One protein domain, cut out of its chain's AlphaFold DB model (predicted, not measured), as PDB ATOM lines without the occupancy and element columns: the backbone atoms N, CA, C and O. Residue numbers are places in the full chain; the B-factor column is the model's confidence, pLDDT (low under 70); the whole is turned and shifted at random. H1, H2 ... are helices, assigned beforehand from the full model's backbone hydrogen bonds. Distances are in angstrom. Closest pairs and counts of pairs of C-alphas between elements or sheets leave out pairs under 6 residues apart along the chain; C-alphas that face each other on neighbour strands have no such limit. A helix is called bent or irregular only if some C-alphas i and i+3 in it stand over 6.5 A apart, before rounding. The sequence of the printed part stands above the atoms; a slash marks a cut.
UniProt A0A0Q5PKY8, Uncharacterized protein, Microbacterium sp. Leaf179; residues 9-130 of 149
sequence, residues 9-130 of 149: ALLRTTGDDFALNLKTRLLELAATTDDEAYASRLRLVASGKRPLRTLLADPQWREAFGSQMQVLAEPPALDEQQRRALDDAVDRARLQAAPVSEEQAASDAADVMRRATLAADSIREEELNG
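What this domain is: This is residues 9 to 130 of the 149 residues of an uncharacterized protein of Microbacterium sp. Leaf179 (UniProt A0A0Q5PKY8). One very long helix, H7, runs beside a helical hairpin of H2 and H3 without meeting it; short H4 bridges the space between H3 and H7, with H5 at the corner after it. From H5 a long link without a named element leads out to H6, a separate arm that touches no helix and runs crosswise to H7, leaving a wide open space between H6 and H5. The printed part has 122 residues with seven named helices, H1 to H7 in chain order, and no named strand; the class is all helix. The whole is loose, with a radius of gyration of the C-alphas of 18.0 A, and spans 49 by 33 by 26 A.

Where its parts are: Find C-alpha 102 at (204.943, 209.353, 195.263); from there H7, residues 102 to 129, runs 40.7 A to C-alpha 129 at (245.621, 211.515, 194.490). Look next at H2, residues 17 to 32, 22.7 A long, and H3, residues 36 to 47, 16.4 A. The short helices are H1, residues 9 to 14, H4, residues 52 to 56, and H5, residues 59 to 65. H4 is neither bent nor irregular, but only just: C-alphas 52 and 55 are 6.1 A apart. H6, residues 80 to 96, begins at C-alpha 80 at (209.674, 186.785, 215.205) and is 24.6 A long.

How they stand to each other: Start at H7, which touches H4 with residues 116 to 123 alone; the closest C-alphas are those of Thr 54 and Ala 119, 5.6 A apart. H4 and H5 only just touch, and only at the corner by their link, with 3 pairs of C-alphas within 8 A, the closest being Leu 55 and Trp 61 at 6.1 A. H3 and H4 are close but not clearly touching, the closest C-alphas being Val 45 and Leu 52 at 5.6 A. H2 and H3 form a hairpin and touch at a shallow tilt of 14 degrees, opposite ways, with the C-alphas of Ala 30 and Ala 39 closest at 4.1 A. H1 is close to H7 but not clearly touching it, with the C-alphas of Ala 9 and Asp 108 closest at 6.0 A. H2 and H7 are apart, and so are H6 and H7. Every O i to N i+4 pair is within hydrogen-bond range in H2, H3, H5, H6 and H7; in H1 it is 1 of 2, and in H4 0 of 1, beside 2 of 2 O i to N i+3 pairs.

The domain as a whole: The C-alphas of Glu 36 and Glu 80 are the two farthest apart, at 50.6 A. The printed part has no cut; the link from H5 to H6, 14 residues, is long, and the other links are tight. Residues 70 to 77 stand free. Confidence is low, under 70, at residues 69 to 75, 97 and 99.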
ATOM      1  N   ALA A   9     215.315 215.355 201.459       86.06
ATOM      2  CA  ALA A   9     214.699 214.336 202.299       86.06
ATOM      3  C   ALA A   9     215.179 214.393 203.751       86.06
ATOM      4  O   ALA A   9     214.351 214.331 204.658       86.06
ATOM      5  N   LEU A  10     216.486 214.569 203.979       85.62
ATOM      6  CA  LEU A  10     217.012 214.673 205.335       85.62
ATOM      7  C   LEU A  10     216.541 215.966 206.007       85.62
ATOM      8  O   LEU A  10     216.006 215.909 207.112       85.62
ATOM      9  N   LEU A  11     216.636 217.104 205.311       87.88
ATOM     10  CA  LEU A  11     216.233 218.408 205.856       87.88
ATOM     11  C   LEU A  11     214.768 218.441 206.304       87.88
ATOM     12  O   LEU A  11     214.466 219.008 207.351       87.88
ATOM     13  N   ARG A  12     213.864 217.768 205.582       85.31
ATOM     14  CA  ARG A  12     212.453 217.670 205.993       85.31
ATOM     15  C   ARG A  12     212.249 216.929 207.315       85.31
ATOM     16  O   ARG A  12     211.255 217.177 207.987       85.31
ATOM     17  N   THR A  13     213.160 216.031 207.685       80.31
ATOM     18  CA  THR A  13     213.075 215.262 208.939       80.31
ATOM     19  C   THR A  13     213.823 215.916 210.100       80.31
ATOM     20  O   THR A  13     213.434 215.736 211.249       80.31
ATOM     21  N   THR A  14     214.879 216.681 209.814       81.50
ATOM     22  CA  THR A  14     215.773 217.255 210.833       81.50
ATOM     23  C   THR A  14     215.567 218.752 211.069       81.50
ATOM     24  O   THR A  14     216.068 219.277 212.059       81.50
ATOM     25  N   GLY A  15     214.866 219.441 210.166       81.88
ATOM     26  CA  GLY A  15     214.683 220.893 210.183       81.88
ATOM     27  C   GLY A  15     215.815 221.674 209.503       81.88
ATOM     28  O   GLY A  15     216.889 221.139 209.210       81.88
ATOM     29  N   ASP A  16     215.562 222.965 209.266       74.31
ATOM     30  CA  ASP A  16     216.422 223.855 208.469       74.31
ATOM     31  C   ASP A  16     217.769 224.178 209.136       74.31
ATOM     32  O   ASP A  16     218.773 224.395 208.446       74.31
ATOM     33  N   ASP A  17     217.822 224.150 210.470       89.50
ATOM     34  CA  ASP A  17     219.038 224.437 211.240       89.50
ATOM     35  C   ASP A  17     220.080 223.319 211.134       89.50
ATOM     36  O   ASP A  17     221.261 223.542 211.405       89.50
ATOM     37  N   PHE A  18     219.684 222.118 210.700       90.94
ATOM     38  CA  PHE A  18     220.587 220.974 210.595       90.94
ATOM     39  C   PHE A  18     221.796 221.271 209.701       90.94
ATOM     40  O   PHE A  18     222.935 221.049 210.106       90.94
ATOM     41  N   ALA A  19     221.565 221.823 208.504       91.56
ATOM     42  CA  ALA A  19     222.648 222.143 207.575       91.56
ATOM     43  C   ALA A  19     223.589 223.222 208.132       91.56
ATOM     44  O   ALA A  19     224.797 223.168 207.895       91.56
ATOM     45  N   LEU A  20     223.047 224.190 208.880       92.38
ATOM     46  CA  LEU A  20     223.835 225.256 209.492       92.38
ATOM     47  C   LEU A  20     224.687 224.717 210.645       92.38
ATOM     48  O   LEU A  20     225.888 224.973 210.688       92.38
ATOM     49  N   ASN A  21     224.094 223.916 211.527       93.62
ATOM     50  CA  ASN A  21     224.797 223.290 212.646       93.62
ATOM     51  C   ASN A  21     225.895 222.340 212.156       93.62
ATOM     52  O   ASN A  21     227.011 222.366 212.674       93.62
ATOM     53  N   LEU A  22     225.611 221.552 211.112       94.38
ATOM     54  CA  LEU A  22     226.605 220.696 210.470       94.38
ATOM     55  C   LEU A  22     227.768 221.524 209.910       94.38
ATOM     56  O   LEU A  22     228.924 221.189 210.158       94.38
ATOM     57  N   LYS A  23     227.480 222.622 209.202       95.19
ATOM     58  CA  LYS A  23     228.510 223.534 208.685       95.19
ATOM     59  C   LYS A  23     229.404 224.057 209.805       95.19
ATOM     60  O   LYS A  23     230.622 223.941 209.705       95.19
ATOM     61  N   THR A  24     228.807 224.606 210.862       96.06
ATOM     62  CA  THR A  24     229.541 225.133 212.019       96.06
ATOM     63  C   THR A  24     230.453 224.064 212.603       96.06
ATOM     64  O   THR A  24     231.642 224.308 212.784       96.06
ATOM     65  N   ARG A  25     229.939 222.845 212.794       95.06
ATOM     66  CA  ARG A  25     230.719 221.756 213.377       95.06
ATOM     67  C   ARG A  25     231.894 221.310 212.503       95.06
ATOM     68  O   ARG A  25     232.965 221.023 213.030       95.06
ATOM     69  N   LEU A  26     231.707 221.252 211.186       96.12
ATOM     70  CA  LEU A  26     232.778 220.913 210.243       96.12
ATOM     71  C   LEU A  26     233.884 221.976 210.240       96.12
ATOM     72  O   LEU A  26     235.062 221.630 210.211       96.12
ATOM     73  N   LEU A  27     233.513 223.258 210.312       96.44
ATOM     74  CA  LEU A  27     234.473 224.363 210.381       96.44
ATOM     75  C   LEU A  27     235.224 224.401 211.715       96.44
ATOM     76  O   LEU A  27     236.427 224.646 211.720       96.44
ATOM     77  N   GLU A  28     234.547 224.118 212.830       96.94
ATOM     78  CA  GLU A  28     235.198 223.939 214.131       96.94
ATOM     79  C   GLU A  28     236.227 222.810 214.075       96.94
ATOM     80  O   GLU A  28     237.370 223.005 214.478       96.94
ATOM     81  N   LEU A  29     235.854 221.651 213.521       95.25
ATOM     82  CA  LEU A  29     236.767 220.519 213.394       95.25
ATOM     83  C   LEU A  29     237.987 220.878 212.530       95.25
ATOM     84  O   LEU A  29     239.118 220.586 212.915       95.25
ATOM     85  N   ALA A  30     237.762 221.591 211.422       94.88
ATOM     86  CA  ALA A  30     238.818 222.081 210.537       94.88
ATOM     87  C   ALA A  30     239.763 223.090 211.211       94.88
ATOM     88  O   ALA A  30     240.908 223.213 210.795       94.88
ATOM     89  N   ALA A  31     239.299 223.829 212.220       95.19
ATOM     90  CA  ALA A  31     240.129 224.762 212.981       95.19
ATOM     91  C   ALA A  31     240.954 224.074 214.083       95.19
ATOM     92  O   ALA A  31     241.911 224.659 214.581       95.19
ATOM     93  N   THR A  32     240.568 222.861 214.488       94.44
ATOM     94  CA  THR A  32     241.206 222.120 215.592       94.44
ATOM     95  C   THR A  32     242.205 221.056 215.153       94.44
ATOM     96  O   THR A  32     242.914 220.519 215.996       94.44
ATOM     97  N   THR A  33     242.233 220.705 213.867       91.88
ATOM     98  CA  THR A  33     243.157 219.699 213.337       91.88
ATOM     99  C   THR A  33     244.456 220.346 212.860       91.88
ATOM    100  O   THR A  33     244.430 221.423 212.268       91.88
ATOM    101  N   ASP A  34     245.582 219.670 213.092       91.56
ATOM    102  CA  ASP A  34     246.903 220.083 212.595       91.56
ATOM    103  C   ASP A  34     247.174 219.594 211.155       91.56
ATOM    104  O   ASP A  34     248.153 219.999 210.525       91.56
ATOM    105  N   ASP A  35     246.319 218.717 210.615       92.25
ATOM    106  CA  ASP A  35     246.392 218.244 209.230       92.25
ATOM    107  C   ASP A  35     245.660 219.229 208.306       92.25
ATOM    108  O   ASP A  35     244.433 219.214 208.181       92.25
ATOM    109  N   GLU A  36     246.420 220.089 207.626       92.12
ATOM    110  CA  GLU A  36     245.860 221.101 206.722       92.12
ATOM    111  C   GLU A  36     245.137 220.486 205.508       92.12
ATOM    112  O   GLU A  36     244.182 221.073 204.994       92.12
ATOM    113  N   ALA A  37     245.528 219.288 205.055       91.31
ATOM    114  CA  ALA A  37     244.825 218.616 203.966       91.31
ATOM    115  C   ALA A  37     243.433 218.161 204.429       91.31
ATOM    116  O   ALA A  37     242.440 218.381 203.727       91.31
ATOM    117  N   TYR A  38     243.340 217.608 205.638       93.25
ATOM    118  CA  TYR A  38     242.063 217.263 206.259       93.25
ATOM    119  C   TYR A  38     241.211 218.499 206.569       93.25
ATOM    120  O   TYR A  38     240.022 218.526 206.236       93.25
ATOM    121  N   ALA A  39     241.816 219.561 207.106       94.50
ATOM    122  CA  ALA A  39     241.140 220.834 207.340       94.50
ATOM    123  C   ALA A  39     240.540 221.409 206.047       94.50
ATOM    124  O   ALA A  39     239.380 221.827 206.040       94.50
ATOM    125  N   SER A  40     241.290 221.388 204.939       93.00
ATOM    126  CA  SER A  40     240.797 221.838 203.633       93.00
ATOM    127  C   SER A  40     239.576 221.034 203.182       93.00
ATOM    128  O   SER A  40     238.528 221.606 202.871       93.00
ATOM    129  N   ARG A  41     239.643 219.696 203.244       93.44
ATOM    130  CA  ARG A  41     238.512 218.830 202.868       93.44
ATOM    131  C   ARG A  41     237.269 219.095 203.715       93.44
ATOM    132  O   ARG A  41     236.173 219.178 203.162       93.44
ATOM    133  N   LEU A  42     237.421 219.299 205.023       95.19
ATOM    134  CA  LEU A  42     236.311 219.666 205.908       95.19
ATOM    135  C   LEU A  42     235.670 221.003 205.503       95.19
ATOM    136  O   LEU A  42     234.441 221.101 205.476       95.19
ATOM    137  N   ARG A  43     236.468 222.014 205.129       94.81
ATOM    138  CA  ARG A  43     235.963 223.313 204.642       94.81
ATOM    139  C   ARG A  43     235.213 223.173 203.312       94.81
ATOM    140  O   ARG A  43     234.141 223.760 203.166       94.81
ATOM    141  N   LEU A  44     235.719 222.361 202.382       92.94
ATOM    142  CA  LEU A  44     235.060 222.078 201.097       92.94
ATOM    143  C   LEU A  44     233.728 221.340 201.272       92.94
ATOM    144  O   LEU A  44     232.748 221.624 200.582       92.94
ATOM    145  N   VAL A  45     233.666 220.406 202.222       93.75
ATOM    146  CA  VAL A  45     232.409 219.737 202.570       93.75
ATOM    147  C   VAL A  45     231.443 220.718 203.237       93.75
ATOM    148  O   VAL A  45     230.254 220.725 202.923       93.75
ATOM    149  N   ALA A  46     231.938 221.598 204.112       94.75
ATOM    150  CA  ALA A  46     231.128 222.602 204.799       94.75
ATOM    151  C   ALA A  46     230.501 223.638 203.843       94.75
ATOM    152  O   ALA A  46     229.406 224.142 204.108       94.75
ATOM    153  N   SER A  47     231.174 223.959 202.735       93.19
ATOM    154  CA  SER A  47     230.662 224.857 201.691       93.19
ATOM    155  C   SER A  47     229.772 224.156 200.659       93.19
ATOM    156  O   SER A  47     229.110 224.842 199.885       93.19
ATOM    157  N   GLY A  48     229.726 222.819 200.659       90.62
ATOM    158  CA  GLY A  48     228.988 222.022 199.675       90.62
ATOM    159  C   GLY A  48     229.706 221.856 198.339       90.62
ATOM    160  O   GLY A  48     229.173 221.205 197.446       90.62
ATOM    161  N   LYS A  49     230.929 222.387 198.203       90.12
ATOM    162  CA  LYS A  49     231.795 222.136 197.039       90.12
ATOM    163  C   LYS A  49     232.219 220.670 196.954       90.12
ATOM    164  O   LYS A  49     232.591 220.189 195.890       90.12
ATOM    165  N   ARG A  50     232.125 219.955 198.078       89.06
ATOM    166  CA  ARG A  50     232.408 218.531 198.175       89.06
ATOM    167  C   ARG A  50     231.246 217.747 198.796       89.06
ATOM    168  O   ARG A  50     230.708 218.188 199.813       89.06
ATOM    169  N   PRO A  51     230.879 216.564 198.256       91.06
ATOM    170  CA  PRO A  51     229.793 215.771 198.822       91.06
ATOM    171  C   PRO A  51     230.103 215.322 200.254       91.06
ATOM    172  O   PRO A  51     231.167 214.760 200.516       91.06
ATOM    173  N   LEU A  52     229.143 215.476 201.170       90.81
ATOM    174  CA  LEU A  52     229.295 215.108 202.588       90.81
ATOM    175  C   LEU A  52     229.711 213.645 202.790       90.81
ATOM    176  O   LEU A  52     230.504 213.327 203.672       90.81
ATOM    177  N   ARG A  53     229.205 212.749 201.935       89.38
ATOM    178  CA  ARG A  53     229.493 211.307 201.995       89.38
ATOM    179  C   ARG A  53     230.973 210.965 201.791       89.38
ATOM    180  O   ARG A  53     231.371 209.874 202.185       89.38
ATOM    181  N   THR A  54     231.774 211.865 201.217       90.56
ATOM    182  CA  THR A  54     233.222 211.649 201.032       90.56
ATOM    183  C   THR A  54     233.964 211.484 202.359       90.56
ATOM    184  O   THR A  54     234.908 210.703 202.421       90.56
ATOM    185  N   LEU A  55     233.483 212.107 203.445       90.94
ATOM    186  CA  LEU A  55     234.072 211.969 204.781       90.94
ATOM    187  C   LEU A  55     234.082 210.517 205.276       90.94
ATOM    188  O   LEU A  55     234.992 210.119 205.988       90.94
ATOM    189  N   LEU A  56     233.127 209.681 204.855       88.06
ATOM    190  CA  LEU A  56     233.096 208.268 205.256       88.06
ATOM    191  C   LEU A  56     234.293 207.463 204.728       88.06
ATOM    192  O   LEU A  56     234.616 206.417 205.290       88.06
ATOM    193  N   ALA A  57     234.926 207.932 203.652       88.38
ATOM    194  CA  ALA A  57     236.129 207.335 203.085       88.38
ATOM    195  C   ALA A  57     237.417 208.060 203.514       88.38
ATOM    196  O   ALA A  57     238.495 207.501 203.327       88.38
ATOM    197  N   ASP A  58     237.313 209.248 204.118       91.00
ATOM    198  CA  ASP A  58     238.465 210.035 204.554       91.00
ATOM    199  C   ASP A  58     239.229 209.321 205.693       91.00
ATOM    200  O   ASP A  58     238.606 208.905 206.679       91.00
ATOM    201  N   PRO A  59     240.565 209.168 205.599       90.81
ATOM    202  CA  PRO A  59     241.353 208.463 206.609       90.81
ATOM    203  C   PRO A  59     241.254 209.059 208.021       90.81
ATOM    204  O   PRO A  59     241.032 208.314 208.974       90.81
ATOM    205  N   GLN A  60     241.359 210.385 208.152       91.31
ATOM    206  CA  GLN A  60     241.316 211.088 209.441       91.31
ATOM    207  C   GLN A  60     239.922 210.995 210.062       91.31
ATOM    208  O   GLN A  60     239.763 210.753 211.260       91.31
ATOM    209  N   TRP A  61     238.881 211.111 209.235       91.88
ATOM    210  CA  TRP A  61     237.509 210.915 209.693       91.88
ATOM    211  C   TRP A  61     237.272 209.483 210.185       91.88
ATOM    212  O   TRP A  61     236.648 209.271 211.227       91.88
ATOM    213  N   ARG A  62     237.767 208.477 209.456       90.00
ATOM    214  CA  ARG A  62     237.636 207.066 209.848       90.00
ATOM    215  C   ARG A  62     238.413 206.745 211.117       90.00
ATOM    216  O   ARG A  62     237.915 205.964 211.922       90.00
ATOM    217  N   GLU A  63     239.578 207.341 211.322       89.44
ATOM    218  CA  GLU A  63     240.330 207.193 212.568       89.44
ATOM    219  C   GLU A  63     239.562 207.789 213.757       89.44
ATOM    220  O   GLU A  63     239.373 207.120 214.774       89.44
ATOM    221  N   ALA A  64     239.034 209.007 213.603       86.56
ATOM    222  CA  ALA A  64     238.330 209.712 214.672       86.56
ATOM    223  C   ALA A  64     236.937 209.134 214.990       86.56
ATOM    224  O   ALA A  64     236.533 209.082 216.152       86.56
ATOM    225  N   PHE A  65     236.187 208.704 213.970       86.06
ATOM    226  CA  PHE A  65     234.761 208.365 214.094       86.06
ATOM    227  C   PHE A  65     234.410 206.941 213.651       86.06
ATOM    228  O   PHE A  65     233.283 206.491 213.860       86.06
ATOM    229  N   GLY A  66     235.342 206.190 213.060       77.56
ATOM    230  CA  GLY A  66     235.070 204.863 212.500       77.56
ATOM    231  C   GLY A  66     234.587 203.842 213.530       77.56
ATOM    232  O   GLY A  66     233.737 203.019 213.213       77.56
ATOM    233  N   SER A  67     235.052 203.931 214.779       76.25
ATOM    234  CA  SER A  67     234.606 203.053 215.874       76.25
ATOM    235  C   SER A  67     233.152 203.293 216.299       76.25
ATOM    236  O   SER A  67     232.486 202.375 216.779       76.25
ATOM    237  N   GLN A  68     232.644 204.512 216.100       77.12
ATOM    238  CA  GLN A  68     231.250 204.879 216.365       77.12
ATOM    239  C   GLN A  68     230.340 204.502 215.189       77.12
ATOM    240  O   GLN A  68     229.152 204.238 215.373       77.12
ATOM    241  N   MET A  69     230.901 204.433 213.980       68.12
ATOM    242  CA  MET A  69     230.207 204.022 212.765       68.12
ATOM    243  C   MET A  69     230.238 202.499 212.617       68.12
ATOM    244  O   MET A  69     230.935 201.946 211.767       68.12
ATOM    245  N   GLN A  70     229.449 201.802 213.438       61.50
ATOM    246  CA  GLN A  70     229.169 200.384 213.209       61.50
ATOM    247  C   GLN A  70     228.274 200.243 211.973       61.50
ATOM    248  O   GLN A  70     227.047 200.217 212.065       61.50
ATOM    249  N   VAL A  71     228.890 200.162 210.795       59.19
ATOM    250  CA  VAL A  71     228.201 199.668 209.604       59.19
ATOM    251  C   VAL A  71     227.982 198.179 209.834       59.19
ATOM    252  O   VAL A  71     228.906 197.376 209.706       59.19
ATOM    253  N   LEU A  72     226.768 197.817 210.247       54.31
ATOM    254  CA  LEU A  72     226.358 196.425 210.357       54.31
ATOM    255  C   LEU A  72     226.485 195.792 208.965       54.31
ATOM    256  O   LEU A  72     225.742 196.141 208.050       54.31
ATOM    257  N   ALA A  73     227.477 194.913 208.800       58.94
ATOM    258  CA  ALA A  73     227.743 194.228 207.535       58.94
ATOM    259  C   ALA A  73     226.574 193.322 207.121       58.94
ATOM    260  O   ALA A  73     226.318 193.139 205.934       58.94
ATOM    261  N   GLU A  74     225.834 192.814 208.107       61.88
ATOM    262  CA  GLU A  74     224.583 192.097 207.919       61.88
ATOM    263  C   GLU A  74     223.498 192.739 208.790       61.88
ATOM    264  O   GLU A  74     223.781 193.132 209.929       61.88
ATOM    265  N   PRO A  75     222.255 192.851 208.286       67.56
ATOM    266  CA  PRO A  75     221.125 193.223 209.121       67.56
ATOM    267  C   PRO A  75     221.072 192.293 210.340       67.56
ATOM    268  O   PRO A  75     221.275 191.085 210.182       67.56
ATOM    269  N   PRO A  76     220.795 192.810 211.548       74.12
ATOM    270  CA  PRO A  76     220.715 191.965 212.726       74.12
ATOM    271  C   PRO A  76     219.651 190.890 212.495       74.12
ATOM    272  O   PRO A  76     218.557 191.184 212.009       74.12
ATOM    273  N   ALA A  77     219.973 189.640 212.827       82.38
ATOM    274  CA  ALA A  77     219.005 188.556 212.763       82.38
ATOM    275  C   ALA A  77     217.892 188.835 213.782       82.38
ATOM    276  O   ALA A  77     218.079 188.652 214.982       82.38
ATOM    277  N   LEU A  78     216.750 189.320 213.291       85.25
ATOM    278  CA  LEU A  78     215.580 189.587 214.117       85.25
ATOM    279  C   LEU A  78     214.780 188.298 214.298       85.25
ATOM    280  O   LEU A  78     214.425 187.639 213.311       85.25
ATOM    281  N   ASP A  79     214.462 187.960 215.543       92.69
ATOM    282  CA  ASP A  79     213.470 186.931 215.842       92.69
ATOM    283  C   ASP A  79     212.043 187.403 215.485       92.69
ATOM    284  O   ASP A  79     211.808 188.546 215.086       92.69
ATOM    285  N   GLU A  80     211.068 186.499 215.573       91.62
ATOM    286  CA  GLU A  80     209.674 186.785 215.205       91.62
ATOM    287  C   GLU A  80     209.043 187.893 216.068       91.62
ATOM    288  O   GLU A  80     208.248 188.693 215.574       91.62
ATOM    289  N   GLN A  81     209.407 187.974 217.349       92.00
ATOM    290  CA  GLN A  81     208.886 188.990 218.260       92.00
ATOM    291  C   GLN A  81     209.497 190.363 217.951       92.00
ATOM    292  O   GLN A  81     208.788 191.369 217.936       92.00
ATOM    293  N   GLN A  82     210.795 190.401 217.658       91.19
ATOM    294  CA  GLN A  82     211.525 191.598 217.257       91.19
ATOM    295  C   GLN A  82     211.048 192.127 215.903       91.19
ATOM    296  O   GLN A  82     210.901 193.338 215.752       91.19
ATOM    297  N   ARG A  83     210.746 191.241 214.942       90.06
ATOM    298  CA  ARG A  83     210.148 191.630 213.655       90.06
ATOM    299  C   ARG A  83     208.807 192.326 213.838       90.06
ATOM    300  O   ARG A  83     208.644 193.436 213.351       90.06
ATOM    301  N   ARG A  84     207.894 191.740 214.618       91.75
ATOM    302  CA  ARG A  84     206.594 192.373 214.904       91.75
ATOM    303  C   ARG A  84     206.744 193.712 215.615       91.75
ATOM    304  O   ARG A  84     206.084 194.674 215.251       91.75
ATOM    305  N   ALA A  85     207.644 193.795 216.594       91.44
ATOM    306  CA  ALA A  85     207.909 195.048 217.295       91.44
ATOM    307  C   ALA A  85     208.470 196.136 216.360       91.44
ATOM    308  O   ALA A  85     208.148 197.314 216.534       91.44
ATOM    309  N   LEU A  86     209.293 195.747 215.379       88.06
ATOM    310  CA  LEU A  86     209.803 196.646 214.350       88.06
ATOM    311  C   LEU A  86     208.683 197.101 213.411       88.06
ATOM    312  O   LEU A  86     208.564 198.301 213.184       88.06
ATOM    313  N   ASP A  87     207.845 196.187 212.925       88.94
ATOM    314  CA  ASP A  87     206.704 196.515 212.062       88.94
ATOM    315  C   ASP A  87     205.740 197.485 212.769       88.94
ATOM    316  O   ASP A  87     205.420 198.546 212.233       88.94
ATOM    317  N   ASP A  88     205.395 197.217 214.033       90.12
ATOM    318  CA  ASP A  88     204.567 198.105 214.860       90.12
ATOM    319  C   ASP A  88     205.228 199.476 215.096       90.12
ATOM    320  O   ASP A  88     204.559 200.506 215.242       90.12
ATOM    321  N   ALA A  89     206.558 199.524 215.213       85.69
ATOM    322  CA  ALA A  89     207.295 200.780 215.329       85.69
ATOM    323  C   ALA A  89     207.281 201.565 214.010       85.69
ATOM    324  O   ALA A  89     207.063 202.776 214.032       85.69
ATOM    325  N   VAL A  90     207.451 200.882 212.875       85.94
ATOM    326  CA  VAL A  90     207.384 201.472 211.533       85.94
ATOM    327  C   VAL A  90     205.990 202.024 211.256       85.94
ATOM    328  O   VAL A  90     205.870 203.160 210.801       85.94
ATOM    329  N   ASP A  91     204.931 201.286 211.581       85.44
ATOM    330  CA  ASP A  91     203.560 201.745 211.361       85.44
ATOM    331  C   ASP A  91     203.200 202.930 212.263       85.44
ATOM    332  O   ASP A  91     202.603 203.905 211.801       85.44
ATOM    333  N   ARG A  92     203.653 202.936 213.524       83.06
ATOM    334  CA  ARG A  92     203.523 204.123 214.387       83.06
ATOM    335  C   ARG A  92     204.289 205.326 213.842       83.06
ATOM    336  O   ARG A  92     203.758 206.433 213.875       83.06
ATOM    337  N   ALA A  93     205.495 205.123 213.316       78.81
ATOM    338  CA  ALA A  93     206.268 206.193 212.691       78.81
ATOM    339  C   ALA A  93     205.569 206.734 211.432       78.81
ATOM    340  O   ALA A  93     205.500 207.947 211.244       78.81
ATOM    341  N   ARG A  94     204.973 205.858 210.610       74.94
ATOM    342  CA  ARG A  94     204.175 206.246 209.433       74.94
ATOM    343  C   ARG A  94     202.969 207.103 209.799       74.94
ATOM    344  O   ARG A  94     202.667 208.039 209.074       74.94
ATOM    345  N   LEU A  95     202.304 206.809 210.916       78.06
ATOM    346  CA  LEU A  95     201.167 207.601 211.401       78.06
ATOM    347  C   LEU A  95     201.574 208.991 211.914       78.06
ATOM    348  O   LEU A  95     200.747 209.899 211.925       78.06
ATOM    349  N   GLN A  96     202.820 209.157 212.364       71.06
ATOM    350  CA  GLN A  96     203.344 210.426 212.883       71.06
ATOM    351  C   GLN A  96     204.024 211.283 211.807       71.06
ATOM    352  O   GLN A  96     204.134 212.498 211.971       71.06
ATOM    353  N   ALA A  97     204.488 210.672 210.717       68.69
ATOM    354  CA  ALA A  97     205.134 211.372 209.619       68.69
ATOM    355  C   ALA A  97     204.106 212.035 208.692       68.69
ATOM    356  O   ALA A  97     203.063 211.465 208.370       68.69
ATOM    357  N   ALA A  98     204.427 213.234 208.201       70.12
ATOM    358  CA  ALA A  98     203.671 213.825 207.105       70.12
ATOM    359  C   ALA A  98     203.806 212.927 205.856       70.12
ATOM    360  O   ALA A  98     204.935 212.584 205.486       70.12
ATOM    361  N   PRO A  99     202.698 212.537 205.199       69.50
ATOM    362  CA  PRO A  99     202.768 211.704 204.008       69.50
ATOM    363  C   PRO A  99     203.487 212.460 202.887       69.50
ATOM    364  O   PRO A  99     203.131 213.586 202.540       69.50
ATOM    365  N   VAL A 100     204.514 211.828 202.323       77.56
ATOM    366  CA  VAL A 100     205.246 212.314 201.149       77.56
ATOM    367  C   VAL A 100     204.524 211.799 199.902       77.56
ATOM    368  O   VAL A 100     204.106 210.642 199.877       77.56
ATOM    369  N   SER A 101     204.347 212.632 198.872       86.12
ATOM    370  CA  SER A 101     203.759 212.166 197.607       86.12
ATOM    371  C   SER A 101     204.693 211.182 196.894       86.12
ATOM    372  O   SER A 101     205.911 211.236 197.064       86.12
ATOM    373  N   GLU A 102     204.140 210.301 196.055       86.31
ATOM    374  CA  GLU A 102     204.943 209.353 195.263       86.31
ATOM    375  C   GLU A 102     205.961 210.071 194.363       86.31
ATOM    376  O   GLU A 102     207.119 209.666 194.287       86.31
ATOM    377  N   GLU A 103     205.564 211.187 193.744       89.56
ATOM    378  CA  GLU A 103     206.452 212.027 192.930       89.56
ATOM    379  C   GLU A 103     207.609 212.605 193.751       89.56
ATOM    380  O   GLU A 103     208.761 212.606 193.308       89.56
ATOM    381  N   GLN A 104     207.323 213.066 194.971       87.62
ATOM    382  CA  GLN A 104     208.346 213.593 195.862       87.62
ATOM    383  C   GLN A 104     209.302 212.481 196.306       87.62
ATOM    384  O   GLN A 104     210.512 212.684 196.253       87.62
ATOM    385  N   ALA A 105     208.787 211.296 196.643       86.88
ATOM    386  CA  ALA A 105     209.607 210.141 197.001       86.88
ATOM    387  C   ALA A 105     210.518 209.694 195.842       86.88
ATOM    388  O   ALA A 105     211.700 209.413 196.056       86.88
ATOM    389  N   ALA A 106     210.009 209.681 194.606       88.81
ATOM    390  CA  ALA A 106     210.806 209.386 193.417       88.81
ATOM    391  C   ALA A 106     211.904 210.440 193.185       88.81
ATOM    392  O   ALA A 106     213.049 210.094 192.882       88.81
ATOM    393  N   SER A 107     211.576 211.722 193.376       90.88
ATOM    394  CA  SER A 107     212.535 212.829 193.287       90.88
ATOM    395  C   SER A 107     213.643 212.715 194.339       90.88
ATOM    396  O   SER A 107     214.825 212.845 194.014       90.88
ATOM    397  N   ASP A 108     213.283 212.389 195.583       89.69
ATOM    398  CA  ASP A 108     214.243 212.193 196.668       89.69
ATOM    399  C   ASP A 108     215.164 210.999 196.399       89.69
ATOM    400  O   ASP A 108     216.376 211.097 196.591       89.69
ATOM    401  N   ALA A 109     214.612 209.880 195.919       88.38
ATOM    402  CA  ALA A 109     215.398 208.705 195.558       88.38
ATOM    403  C   ALA A 109     216.401 209.029 194.440       88.38
ATOM    404  O   ALA A 109     217.580 208.682 194.540       88.38
ATOM    405  N   ALA A 110     215.964 209.752 193.403       91.31
ATOM    406  CA  ALA A 110     216.844 210.211 192.334       91.31
ATOM    407  C   ALA A 110     217.946 211.148 192.856       91.31
ATOM    408  O   ALA A 110     219.098 211.025 192.442       91.31
ATOM    409  N   ASP A 111     217.622 212.054 193.781       89.75
ATOM    410  CA  ASP A 111     218.598 212.952 194.402       89.75
ATOM    411  C   ASP A 111     219.653 212.201 195.220       89.75
ATOM    412  O   ASP A 111     220.853 212.424 195.043       89.75
ATOM    413  N   VAL A 112     219.224 211.248 196.049       87.94
ATOM    414  CA  VAL A 112     220.126 210.392 196.828       87.94
ATOM    415  C   VAL A 112     221.052 209.591 195.912       87.94
ATOM    416  O   VAL A 112     222.256 209.539 196.169       87.94
ATOM    417  N   MET A 113     220.530 209.015 194.823       88.69
ATOM    418  CA  MET A 113     221.347 208.279 193.852       88.69
ATOM    419  C   MET A 113     222.374 209.178 193.159       88.69
ATOM    420  O   MET A 113     223.546 208.814 193.098       88.69
ATOM    421  N   ARG A 114     221.980 210.374 192.693       90.50
ATOM    422  CA  ARG A 114     222.921 211.331 192.081       90.50
ATOM    423  C   ARG A 114     224.064 211.687 193.033       90.50
ATOM    424  O   ARG A 114     225.227 211.633 192.642       90.50
ATOM    425  N   ARG A 115     223.744 212.004 194.291       89.69
ATOM    426  CA  ARG A 115     224.741 212.328 195.327       89.69
ATOM    427  C   ARG A 115     225.655 211.148 195.639       89.69
ATOM    428  O   ARG A 115     226.843 211.344 195.876       89.69
ATOM    429  N   ALA A 116     225.122 209.925 195.637       87.81
ATOM    430  CA  ALA A 116     225.921 208.721 195.831       87.81
ATOM    431  C   ALA A 116     226.949 208.536 194.705       87.81
ATOM    432  O   ALA A 116     228.107 208.247 195.004       87.81
ATOM    433  N   THR A 117     226.561 208.773 193.449       89.31
ATOM    434  CA  THR A 117     227.480 208.741 192.301       89.31
ATOM    435  C   THR A 117     228.562 209.816 192.414       89.31
ATOM    436  O   THR A 117     229.742 209.484 192.366       89.31
ATOM    437  N   LEU A 118     228.185 211.077 192.666       88.69
ATOM    438  CA  LEU A 118     229.146 212.181 192.830       88.69
ATOM    439  C   LEU A 118     230.151 211.916 193.959       88.69
ATOM    440  O   LEU A 118     231.342 212.196 193.822       88.69
ATOM    441  N   ALA A 119     229.679 211.355 195.074       89.56
ATOM    442  CA  ALA A 119     230.542 210.964 196.177       89.56
ATOM    443  C   ALA A 119     231.503 209.836 195.776       89.56
ATOM    444  O   ALA A 119     232.683 209.923 196.094       89.56
ATOM    445  N   ALA A 120     231.027 208.804 195.073       88.50
ATOM    446  CA  ALA A 120     231.872 207.700 194.619       88.50
ATOM    447  C   ALA A 120     232.973 208.173 193.657       88.50
ATOM    448  O   ALA A 120     234.116 207.740 193.778       88.50
ATOM    449  N   ASP A 121     232.648 209.092 192.746       88.00
ATOM    450  CA  ASP A 121     233.625 209.675 191.826       88.00
ATOM    451  C   ASP A 121     234.661 210.524 192.571       88.00
ATOM    452  O   ASP A 121     235.859 210.335 192.372       88.00
ATOM    453  N   SER A 122     234.208 211.361 193.512       87.31
ATOM    454  CA  SER A 122     235.091 212.174 194.361       87.31
ATOM    455  C   SER A 122     236.015 211.326 195.241       87.31
ATOM    456  O   SER A 122     237.149 211.717 195.490       87.31
ATOM    457  N   ILE A 123     235.534 210.189 195.756       88.12
ATOM    458  CA  ILE A 123     236.346 209.262 196.561       88.12
ATOM    459  C   ILE A 123     237.407 208.604 195.683       88.12
ATOM    460  O   ILE A 123     238.574 208.578 196.061       88.12
ATOM    461  N   ARG A 124     237.019 208.120 194.496       87.69
ATOM    462  CA  ARG A 124     237.949 207.482 193.558       87.69
ATOM    463  C   ARG A 124     239.084 208.429 193.166       87.69
ATOM    464  O   ARG A 124     240.231 208.004 193.093       87.69
ATOM    465  N   GLU A 125     238.772 209.698 192.921       87.12
ATOM    466  CA  GLU A 125     239.774 210.720 192.612       87.12
ATOM    467  C   GLU A 125     240.770 210.928 193.764       87.12
ATOM    468  O   GLU A 125     241.974 210.981 193.532       87.12
ATOM    469  N   GLU A 126     240.311 210.961 195.017       85.06
ATOM    470  CA  GLU A 126     241.221 211.090 196.165       85.06
ATOM    471  C   GLU A 126     242.075 209.864 196.416       85.06
ATOM    472  O   GLU A 126     243.233 209.995 196.800       85.06
ATOM    473  N   GLU A 127     241.517 208.672 196.224       86.44
ATOM    474  CA  GLU A 127     242.281 207.436 196.353       86.44
ATOM    475  C   GLU A 127     243.440 207.405 195.347       86.44
ATOM    476  O   GLU A 127     244.525 206.932 195.681       86.44
ATOM    477  N   LEU A 128     243.244 207.974 194.153       86.44
ATOM    478  CA  LEU A 128     244.301 208.149 193.154       86.44
ATOM    479  C   LEU A 128     245.300 209.249 193.541       86.44
ATOM    480  O   LEU A 128     246.500 209.084 193.329       86.44
ATOM    481  N   ASN A 129     244.816 210.345 194.127       84.19
ATOM    482  CA  ASN A 129     245.621 211.515 194.490       84.19
ATOM    483  C   ASN A 129     246.205 211.451 195.912       84.19
ATOM    484  O   ASN A 129     246.826 212.412 196.362       84.19
ATOM    485  N   GLY A 130     245.999 210.350 196.637       83.75
ATOM    486  CA  GLY A 130     246.533 210.125 197.980       83.75
ATOM    487  C   GLY A 130     245.950 211.026 199.072       83.75
ATOM    488  O   GLY A 130     246.606 211.206 200.094       83.75
TER     489      GLY A 130